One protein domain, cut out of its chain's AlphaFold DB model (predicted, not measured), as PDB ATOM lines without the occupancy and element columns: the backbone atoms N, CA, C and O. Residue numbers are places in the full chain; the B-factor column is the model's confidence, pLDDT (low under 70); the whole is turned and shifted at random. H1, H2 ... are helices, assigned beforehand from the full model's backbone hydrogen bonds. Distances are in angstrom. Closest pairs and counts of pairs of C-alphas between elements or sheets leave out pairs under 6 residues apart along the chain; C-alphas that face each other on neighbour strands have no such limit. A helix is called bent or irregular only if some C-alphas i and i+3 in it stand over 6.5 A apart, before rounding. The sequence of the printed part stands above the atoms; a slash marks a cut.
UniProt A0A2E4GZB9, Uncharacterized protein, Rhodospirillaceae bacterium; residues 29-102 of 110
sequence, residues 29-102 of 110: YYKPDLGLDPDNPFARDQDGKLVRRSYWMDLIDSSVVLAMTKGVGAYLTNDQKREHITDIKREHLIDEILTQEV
ATOM      1  N   TYR A  29     171.073 179.196 176.346       67.44
ATOM      2  CA  TYR A  29     170.654 178.756 175.035       67.44
ATOM      3  C   TYR A  29     171.359 179.590 173.972       67.44
ATOM      4  O   TYR A  29     171.422 180.817 174.056       67.44
ATOM      5  N   TYR A  30     171.830 178.915 172.928       73.81
ATOM      6  CA  TYR A  30     172.309 179.595 171.735       73.81
ATOM      7  C   TYR A  30     171.176 180.439 171.135       73.81
ATOM      8  O   TYR A  30     170.104 179.914 170.820       73.81
ATOM      9  N   LYS A  31     171.407 181.751 171.017       70.81
ATOM     10  CA  LYS A  31     170.489 182.705 170.389       70.81
ATOM     11  C   LYS A  31     171.048 183.068 169.015       70.81
ATOM     12  O   LYS A  31     171.976 183.875 168.957       70.81
ATOM     13  N   PRO A  32     170.541 182.467 167.927       73.69
ATOM     14  CA  PRO A  32     170.951 182.869 166.591       73.69
ATOM     15  C   PRO A  32     170.464 184.290 166.287       73.69
ATOM     16  O   PRO A  32     169.371 184.680 166.705       73.69
ATOM     17  N   ASP A  33     171.258 185.050 165.533       71.81
ATOM     18  CA  ASP A  33     170.812 186.323 164.971       71.81
ATOM     19  C   ASP A  33     169.864 186.048 163.794       71.81
ATOM     20  O   ASP A  33     170.283 185.705 162.687       71.81
ATOM     21  N   LEU A  34     168.563 186.178 164.056       67.88
ATOM     22  CA  LEU A  34     167.503 185.950 163.070       67.88
ATOM     23  C   LEU A  34     167.425 187.052 161.999       67.88
ATOM     24  O   LEU A  34     166.671 186.903 161.039       67.88
ATOM     25  N   GLY A  35     168.163 188.157 162.160       64.31
ATOM     26  CA  GLY A  35     168.301 189.203 161.150       64.31
ATOM     27  C   GLY A  35     169.307 188.839 160.057       64.31
ATOM     28  O   GLY A  35     169.139 189.271 158.918       64.31
ATOM     29  N   LEU A  36     170.315 188.023 160.386       65.50
ATOM     30  CA  LEU A  36     171.298 187.495 159.433       65.50
ATOM     31  C   LEU A  36     170.890 186.132 158.861       65.50
ATOM     32  O   LEU A  36     171.107 185.894 157.676       65.50
ATOM     33  N   ASP A  37     170.279 185.262 159.672       69.69
ATOM     34  CA  ASP A  37     169.852 183.920 159.259       69.69
ATOM     35  C   ASP A  37     168.395 183.645 159.697       69.69
ATOM     36  O   ASP A  37     168.140 183.101 160.779       69.69
ATOM     37  N   PRO A  38     167.393 184.051 158.890       74.00
ATOM     38  CA  PRO A  38     165.979 183.941 159.264       74.00
ATOM     39  C   PRO A  38     165.484 182.486 159.332       74.00
ATOM     40  O   PRO A  38     164.513 182.177 160.038       74.00
ATOM     41  N   ASP A  39     166.158 181.570 158.637       73.88
ATOM     42  CA  ASP A  39     165.826 180.145 158.582       73.88
ATOM     43  C   ASP A  39     166.559 179.297 159.627       73.88
ATOM     44  O   ASP A  39     166.442 178.070 159.628       73.88
ATOM     45  N   ASN A  40     167.219 179.938 160.598       80.56
ATOM     46  CA  ASN A  40     167.959 179.222 161.622       80.56
ATOM     47  C   ASN A  40     167.041 178.271 162.428       80.56
ATOM     48  O   ASN A  40     166.038 178.709 163.019       80.56
ATOM     49  N   PRO A  41     167.348 176.961 162.499       82.94
ATOM     50  CA  PRO A  41     166.520 175.983 163.206       82.94
ATOM     51  C   PRO A  41     166.627 176.099 164.734       82.94
ATOM     52  O   PRO A  41     165.798 175.526 165.444       82.94
ATOM     53  N   PHE A  42     167.595 176.866 165.250       83.06
ATOM     54  CA  PHE A  42     167.699 177.228 166.667       83.06
ATOM     55  C   PHE A  42     166.882 178.471 167.036       83.06
ATOM     56  O   PHE A  42     166.988 178.946 168.165       83.06
ATOM     57  N   ALA A  43     166.072 179.008 166.116       84.50
ATOM     58  CA  ALA A  43     165.192 180.134 166.402       84.50
ATOM     59  C   ALA A  43     164.321 179.852 167.638       84.50
ATOM     60  O   ALA A  43     163.526 178.902 167.668       84.50
ATOM     61  N   ARG A  44     164.482 180.697 168.660       81.38
ATOM     62  CA  ARG A  44     163.705 180.674 169.902       81.38
ATOM     63  C   ARG A  44     162.804 181.904 169.980       81.38
ATOM     64  O   ARG A  44     163.134 182.952 169.429       81.38
ATOM     65  N   ASP A  45     161.657 181.756 170.633       80.12
ATOM     66  CA  ASP A  45     160.748 182.865 170.909       80.12
ATOM     67  C   ASP A  45     161.245 183.723 172.087       80.12
ATOM     68  O   ASP A  45     162.325 183.506 172.644       80.12
ATOM     69  N   GLN A  46     160.445 184.716 172.474       76.00
ATOM     70  CA  GLN A  46     160.750 185.621 173.586       76.00
ATOM     71  C   GLN A  46     160.792 184.921 174.957       76.00
ATOM     72  O   GLN A  46     161.446 185.429 175.865       76.00
ATOM     73  N   ASP A  47     160.143 183.764 175.097       74.06
ATOM     74  CA  ASP A  47     160.147 182.914 176.295       74.06
ATOM     75  C   ASP A  47     161.359 181.957 176.308       74.06
ATOM     76  O   ASP A  47     161.605 181.239 177.274       74.06
ATOM     77  N   GLY A  48     162.159 181.954 175.235       73.50
ATOM     78  CA  GLY A  48     163.278 181.037 175.060       73.50
ATOM     79  C   GLY A  48     162.846 179.658 174.569       73.50
ATOM     80  O   GLY A  48     163.646 178.723 174.609       73.50
ATOM     81  N   LYS A  49     161.618 179.498 174.070       79.94
ATOM     82  CA  LYS A  49     161.115 178.232 173.538       79.94
ATOM     83  C   LYS A  49     161.489 178.068 172.072       79.94
ATOM     84  O   LYS A  49     161.387 178.996 171.277       79.94
ATOM     85  N   LEU A  50     161.884 176.857 171.690       84.44
ATOM     86  CA  LEU A  50     162.222 176.524 170.310       84.44
ATOM     87  C   LEU A  50     160.990 176.654 169.396       84.44
ATOM     88  O   LEU A  50     160.038 175.877 169.513       84.44
ATOM     89  N   VAL A  51     161.016 177.620 168.474       85.19
ATOM     90  CA  VAL A  51     159.910 177.884 167.534       85.19
ATOM     91  C   VAL A  51     159.812 176.751 166.519       85.19
ATOM     92  O   VAL A  51     158.734 176.225 166.249       85.19
ATOM     93  N   ARG A  52     160.960 176.311 165.996       84.44
ATOM     94  CA  ARG A  52     161.065 175.266 164.969       84.44
ATOM     95  C   ARG A  52     161.315 173.883 165.570       84.44
ATOM     96  O   ARG A  52     162.157 173.132 165.095       84.44
ATOM     97  N   ARG A  53     160.577 173.511 166.619       84.75
ATOM     98  CA  ARG A  53     160.740 172.190 167.253       84.75
ATOM     99  C   ARG A  53     160.421 171.029 166.308       84.75
ATOM    100  O   ARG A  53     161.096 170.006 166.381       84.75
ATOM    101  N   SER A  54     159.422 171.184 165.438       85.31
ATOM    102  CA  SER A  54     159.024 170.135 164.492       85.31
ATOM    103  C   SER A  54     160.183 169.714 163.595       85.31
ATOM    104  O   SER A  54     160.430 168.526 163.482       85.31
ATOM    105  N   TYR A  55     160.989 170.670 163.115       86.88
ATOM    106  CA  TYR A  55     162.195 170.390 162.330       86.88
ATOM    107  C   TYR A  55     163.098 169.346 163.004       86.88
ATOM    108  O   TYR A  55     163.472 168.360 162.387       86.88
ATOM    109  N   TRP A  56     163.386 169.509 164.296       87.38
ATOM    110  CA  TRP A  56     164.230 168.572 165.046       87.38
ATOM    111  C   TRP A  56     163.544 167.242 165.358       87.38
ATOM    112  O   TRP A  56     164.208 166.218 165.491       87.38
ATOM    113  N   MET A  57     162.219 167.249 165.500       84.50
ATOM    114  CA  MET A  57     161.441 166.037 165.759       84.50
ATOM    115  C   MET A  57     161.270 165.175 164.507       84.50
ATOM    116  O   MET A  57     161.276 163.954 164.632       84.50
ATOM    117  N   ASP A  58     161.166 165.800 163.335       89.31
ATOM    118  CA  ASP A  58     161.059 165.133 162.036       89.31
ATOM    119  C   ASP A  58     162.398 164.527 161.582       89.31
ATOM    120  O   ASP A  58     162.424 163.599 160.771       89.31
ATOM    121  N   LEU A  59     163.522 165.013 162.121       87.56
ATOM    122  CA  LEU A  59     164.842 164.456 161.843       87.56
ATOM    123  C   LEU A  59     165.068 163.122 162.573       87.56
ATOM    124  O   LEU A  59     164.708 162.918 163.740       87.56
ATOM    125  N   ILE A  60     165.738 162.212 161.867       90.88
ATOM    126  CA  ILE A  60     166.293 160.987 162.446       90.88
ATOM    127  C   ILE A  60     167.530 161.310 163.289       90.88
ATOM    128  O   ILE A  60     168.199 162.320 163.063       90.88
ATOM    129  N   ASP A  61     167.858 160.428 164.229       88.38
ATOM    130  CA  ASP A  61     168.958 160.615 165.184       88.38
ATOM    131  C   ASP A  61     170.292 160.956 164.505       88.38
ATOM    132  O   ASP A  61     170.929 161.950 164.845       88.38
ATOM    133  N   SER A  62     170.662 160.214 163.459       88.25
ATOM    134  CA  SER A  62     171.892 160.454 162.694       88.25
ATOM    135  C   SER A  62     171.905 161.809 161.977       88.25
ATOM    136  O   SER A  62     172.955 162.438 161.854       88.25
ATOM    137  N   SER A  63     170.746 162.301 161.530       90.19
ATOM    138  CA  SER A  63     170.631 163.637 160.941       90.19
ATOM    139  C   SER A  63     170.744 164.734 161.995       90.19
ATOM    140  O   SER A  63     171.360 165.760 161.718       90.19
ATOM    141  N   VAL A  64     170.215 164.518 163.205       88.75
ATOM    142  CA  VAL A  64     170.407 165.440 164.336       88.75
ATOM    143  C   VAL A  64     171.888 165.515 164.705       88.75
ATOM    144  O   VAL A  64     172.434 166.612 164.814       88.75
ATOM    145  N   VAL A  65     172.568 164.370 164.811       88.06
ATOM    146  CA  VAL A  65     174.013 164.317 165.076       88.06
ATOM    147  C   VAL A  65     174.793 165.063 163.992       88.06
ATOM    148  O   VAL A  65     175.638 165.901 164.303       88.06
ATOM    149  N   LEU A  66     174.479 164.837 162.714       86.88
ATOM    150  CA  LEU A  66     175.145 165.517 161.601       86.88
ATOM    151  C   LEU A  66     174.912 167.037 161.622       86.88
ATOM    152  O   LEU A  66     175.851 167.811 161.430       86.88
ATOM    153  N   ALA A  67     173.681 167.474 161.895       87.44
ATOM    154  CA  ALA A  67     173.338 168.888 162.007       87.44
ATOM    155  C   ALA A  67     174.094 169.570 163.159       87.44
ATOM    156  O   ALA A  67     174.516 170.718 163.016       87.44
ATOM    157  N   MET A  68     174.316 168.859 164.268       85.69
ATOM    158  CA  MET A  68     175.004 169.369 165.460       85.69
ATOM    159  C   MET A  68     176.536 169.324 165.378       85.69
ATOM    160  O   MET A  68     177.217 170.071 166.085       85.69
ATOM    161  N   THR A  69     177.083 168.456 164.530       82.88
ATOM    162  CA  THR A  69     178.534 168.278 164.349       82.88
ATOM    163  C   THR A  69     179.074 169.081 163.169       82.88
ATOM    164  O   THR A  69     180.067 169.784 163.322       82.88
ATOM    165  N   LYS A  70     178.416 169.011 162.004       80.00
ATOM    166  CA  LYS A  70     178.885 169.611 160.739       80.00
ATOM    167  C   LYS A  70     177.955 170.671 160.157       80.00
ATOM    168  O   LYS A  70     178.340 171.360 159.219       80.00
ATOM    169  N   GLY A  71     176.723 170.753 160.647       83.06
ATOM    170  CA  GLY A  71     175.718 171.677 160.133       83.06
ATOM    171  C   GLY A  71     175.599 172.943 160.973       83.06
ATOM    172  O   GLY A  71     176.574 173.515 161.450       83.06
ATOM    173  N   VAL A  72     174.351 173.345 161.188       81.31
ATOM    174  CA  VAL A  72     173.955 174.531 161.959       81.31
ATOM    175  C   VAL A  72     174.528 174.564 163.381       81.31
ATOM    176  O   VAL A  72     174.735 175.639 163.932       81.31
ATOM    177  N   GLY A  73     174.783 173.401 163.988       79.38
ATOM    178  CA  GLY A  73     175.312 173.282 165.344       79.38
ATOM    179  C   GLY A  73     176.840 173.289 165.435       79.38
ATOM    180  O   GLY A  73     177.363 173.263 166.545       79.38
ATOM    181  N   ALA A  74     177.571 173.324 164.314       79.56
ATOM    182  CA  ALA A  74     179.032 173.213 164.307       79.56
ATOM    183  C   ALA A  74     179.717 174.303 165.153       79.56
ATOM    184  O   ALA A  74     180.677 174.017 165.865       79.56
ATOM    185  N   TYR A  75     179.167 175.519 165.145       77.88
ATOM    186  CA  TYR A  75     179.699 176.679 165.868       77.88
ATOM    187  C   TYR A  75     179.193 176.812 167.315       77.88
ATOM    188  O   TYR A  75     179.549 177.768 168.004       77.88
ATOM    189  N   LEU A  76     178.339 175.896 167.789       81.06
ATOM    190  CA  LEU A  76     177.808 175.938 169.153       81.06
ATOM    191  C   LEU A  76     178.808 175.348 170.149       81.06
ATOM    192  O   LEU A  76     179.505 174.375 169.866       81.06
ATOM    193  N   THR A  77     178.811 175.894 171.363       82.50
ATOM    194  CA  THR A  77     179.583 175.333 172.480       82.50
ATOM    195  C   THR A  77     178.980 174.014 172.965       82.50
ATOM    196  O   THR A  77     177.776 173.785 172.849       82.50
ATOM    197  N   ASN A  78     179.802 173.147 173.563       82.19
ATOM    198  CA  ASN A  78     179.339 171.852 174.069       82.19
ATOM    199  C   ASN A  78     178.189 171.994 175.077       82.19
ATOM    200  O   ASN A  78     177.220 171.246 174.985       82.19
ATOM    201  N   ASP A  79     178.226 172.985 175.973       82.06
ATOM    202  CA  ASP A  79     177.117 173.272 176.893       82.06
ATOM    203  C   ASP A  79     175.817 173.625 176.149       82.06
ATOM    204  O   ASP A  79     174.768 173.050 176.440       82.06
ATOM    205  N   GLN A  80     175.877 174.479 175.120       83.38
ATOM    206  CA  GLN A  80     174.707 174.823 174.298       83.38
ATOM    207  C   GLN A  80     174.129 173.607 173.568       83.38
ATOM    208  O   GLN A  80     172.906 173.465 173.472       83.38
ATOM    209  N   LYS A  81     174.995 172.713 173.074       84.56
ATOM    210  CA  LYS A  81     174.569 171.459 172.443       84.56
ATOM    211  C   LYS A  81     173.841 170.565 173.445       84.56
ATOM    212  O   LYS A  81     172.755 170.084 173.135       84.56
ATOM    213  N   ARG A  82     174.380 170.394 174.659       85.19
ATOM    214  CA  ARG A  82     173.741 169.603 175.731       85.19
ATOM    215  C   ARG A  82     172.348 170.126 176.057       85.19
ATOM    216  O   ARG A  82     171.395 169.347 176.079       85.19
ATOM    217  N   GLU A  83     172.225 171.433 176.269       85.12
ATOM    218  CA  GLU A  83     170.950 172.064 176.617       85.12
ATOM    219  C   GLU A  83     169.925 171.910 175.486       85.12
ATOM    220  O   GLU A  83     168.768 171.573 175.737       85.12
ATOM    221  N   HIS A  84     170.341 172.077 174.226       86.38
ATOM    222  CA  HIS A  84     169.456 171.888 173.076       86.38
ATOM    223  C   HIS A  84     168.968 170.438 172.934       86.38
ATOM    224  O   HIS A  84     167.775 170.202 172.743       86.38
ATOM    225  N   ILE A  85     169.867 169.461 173.063       87.56
ATOM    226  CA  ILE A  85     169.521 168.039 172.942       87.56
ATOM    227  C   ILE A  85     168.602 167.577 174.088       87.56
ATOM    228  O   ILE A  85     167.675 166.784 173.881       87.56
ATOM    229  N   THR A  86     168.806 168.135 175.280       86.31
ATOM    230  CA  THR A  86     167.927 167.928 176.438       86.31
ATOM    231  C   THR A  86     166.530 168.514 176.187       86.31
ATOM    232  O   THR A  86     165.525 167.850 176.436       86.31
ATOM    233  N   ASP A  87     166.442 169.711 175.597       84.62
ATOM    234  CA  ASP A  87     165.180 170.387 175.247       84.62
ATOM    235  C   ASP A  87     164.343 169.587 174.222       84.62
ATOM    236  O   ASP A  87     163.123 169.417 174.363       84.62
ATOM    237  N   ILE A  88     164.995 168.979 173.223       86.25
ATOM    238  CA  ILE A  88     164.326 168.083 172.261       86.25
ATOM    239  C   ILE A  88     164.043 166.677 172.827       86.25
ATOM    240  O   ILE A  88     163.444 165.865 172.125       86.25
ATOM    241  N   LYS A  89     164.384 166.402 174.097       85.50
ATOM    242  CA  LYS A  89     164.228 165.103 174.781       85.50
ATOM    243  C   LYS A  89     164.994 163.945 174.125       85.50
ATOM    244  O   LYS A  89     164.548 162.800 174.185       85.50
ATOM    245  N   ARG A  90     166.148 164.216 173.505       85.25
ATOM    246  CA  ARG A  90     167.010 163.190 172.882       85.25
ATOM    247  C   ARG A  90     168.369 163.084 173.568       85.25
ATOM    248  O   ARG A  90     169.398 162.991 172.916       85.25
ATOM    249  N   GLU A  91     168.370 163.071 174.898       84.94
ATOM    250  CA  GLU A  91     169.581 163.075 175.738       84.94
ATOM    251  C   GLU A  91     170.579 161.950 175.414       84.94
ATOM    252  O   GLU A  91     171.779 162.109 175.609       84.94
ATOM    253  N   HIS A  92     170.103 160.834 174.862       86.38
ATOM    254  CA  HIS A  92     170.943 159.722 174.417       86.38
ATOM    255  C   HIS A  92     171.930 160.104 173.296       86.38
ATOM    256  O   HIS A  92     172.963 159.459 173.168       86.38
ATOM    257  N   LEU A  93     171.654 161.164 172.526       85.19
ATOM    258  CA  LEU A  93     172.540 161.666 171.466       85.19
ATOM    259  C   LEU A  93     173.635 162.598 171.991       85.19
ATOM    260  O   LEU A  93     174.539 162.961 171.243       85.19
ATOM    261  N   ILE A  94     173.564 163.013 173.262       85.00
ATOM    262  CA  ILE A  94     174.553 163.921 173.859       85.00
ATOM    263  C   ILE A  94     175.946 163.301 173.779       85.00
ATOM    264  O   ILE A  94     176.885 164.001 173.421       85.00
ATOM    265  N   ASP A  95     176.070 162.006 174.073       82.62
ATOM    266  CA  ASP A  95     177.350 161.291 174.048       82.62
ATOM    267  C   ASP A  95     177.980 161.319 172.646       82.62
ATOM    268  O   ASP A  95     179.139 161.696 172.477       82.62
ATOM    269  N   GLU A  96     177.175 161.058 171.615       82.50
ATOM    270  CA  GLU A  96     177.618 161.050 170.217       82.50
ATOM    271  C   GLU A  96     178.001 162.454 169.715       82.50
ATOM    272  O   GLU A  96     178.999 162.622 169.016       82.50
ATOM    273  N   ILE A  97     177.251 163.487 170.113       81.62
ATOM    274  CA  ILE A  97     177.461 164.873 169.664       81.62
ATOM    275  C   ILE A  97     178.639 165.542 170.384       81.62
ATOM    276  O   ILE A  97     179.374 166.314 169.765       81.62
ATOM    277  N   LEU A  98     178.823 165.284 171.684       78.75
ATOM    278  CA  LEU A  98     179.894 165.898 172.479       78.75
ATOM    279  C   LEU A  98     181.265 165.268 172.242       78.75
ATOM    280  O   LEU A  98     182.269 165.890 172.576       78.75
ATOM    281  N   THR A  99     181.323 164.068 171.666       68.12
ATOM    282  CA  THR A  99     182.588 163.366 171.412       68.12
ATOM    283  C   THR A  99     183.452 164.066 170.350       68.12
ATOM    284  O   THR A  99     184.657 163.832 170.281       68.12
ATOM    285  N   GLN A 100     182.882 164.962 169.537       55.66
ATOM    286  CA  GLN A 100     183.612 165.622 168.456       55.66
ATOM    287  C   GLN A 100     184.203 166.986 168.858       55.66
ATOM    288  O   GLN A 100     183.664 168.043 168.530       55.66
ATOM    289  N   GLU A 101     185.381 166.968 169.487       53.53
ATOM    290  CA  GLU A 101     186.328 168.092 169.447       53.53
ATOM    291  C   GLU A 101     187.020 168.108 168.072       53.53
ATOM    292  O   GLU A 101     188.164 167.680 167.920       53.53
ATOM    293  N   VAL A 102     186.313 168.535 167.019       55.09
ATOM    294  CA  VAL A 102     186.965 168.771 165.720       55.09
ATOM    295  C   VAL A 102     187.675 170.111 165.802       55.09
ATOM    296  O   VAL A 102     187.069 171.164 165.623       55.09
TER     297      VAL A 102
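Overview. This is residues 29 to 102 of the 110 residues of an uncharacterized protein of Rhodospirillaceae bacterium (UniProt A0A2E4GZB9). Three helices, H2, H3 and H4, are grouped side by side in a triangle on one side of the domain, and a long looping stretch with no named element, residues 29 to 52, makes the other side. The short helix H1 follows that stretch and leads to H2. The printed part has 74 residues with four named helices, in the order H1, H2, H3, H4, and no named strand. The class is all helix, though the helices hold 33 of the 74 residues, under half. The whole is compact, with a radius of gyration of the C-alphas of 11.5 A and spans of 31 by 23 by 18 A.

Along the chain. The printed part begins with C-alpha 29 at (170.654, 178.756, 175.035), and residues 29 to 52 have no named element. H1 is residues 53 to 58, beginning with C-alpha 53 at (160.740, 172.190, 167.253), and is 8.8 A from first to last C-alpha. H2, residues 61 to 69, measures 12.3 A. H3, residues 78 to 87, is the longest at 10 residues and 14.3 A. H4, residues 91 to 98, measures 11.2 A and ends with C-alpha 98 at (179.894, 165.898, 172.479). H4 is irregular, but only just: C-alphas 92 and 95 are 6.6 A apart.

Arrangement. H4 touches both H2 and H3. H3 and H4 form a helical hairpin, running opposite ways at a shallow tilt of 21 degrees, and their closest C-alphas, those of Ile 85 and Glu 91, are 5.7 A apart. H2 and H4 run the same way at a steep tilt of 39 degrees, and their closest C-alphas, those of Val 65 and Ile 97, are 5.8 A apart. H2 and H3 are close but not clearly touching, with the C-alphas of Met 68 and Lys 81 the closest at 7.3 A; they run opposite ways at a shallow tilt of 32 degrees. H1 and H2 are also close but not clearly touching, with the C-alphas of Trp 56 and Val 64 the closest at 7.0 A; they run opposite ways at a steep tilt of 52 degrees. H1 is apart from H3 and from H4. In H1, H2 and H3 every O i to N i+4 pair is within hydrogen-bond range; in H4, 2 of 4 are.

Size, cuts and confidence. The two C-alphas farthest apart, those of Gly 35 and His 92, are 32.4 A from each other. The printed part has no cut. The links H1 to H2 and H3 to H4 are tight, and the link H2 to H3, with 8 residues, is short. The mean pLDDT of the printed part is 80.5, and it is under 70 at residue 29, residues 34 to 37 and residues 99 to 102.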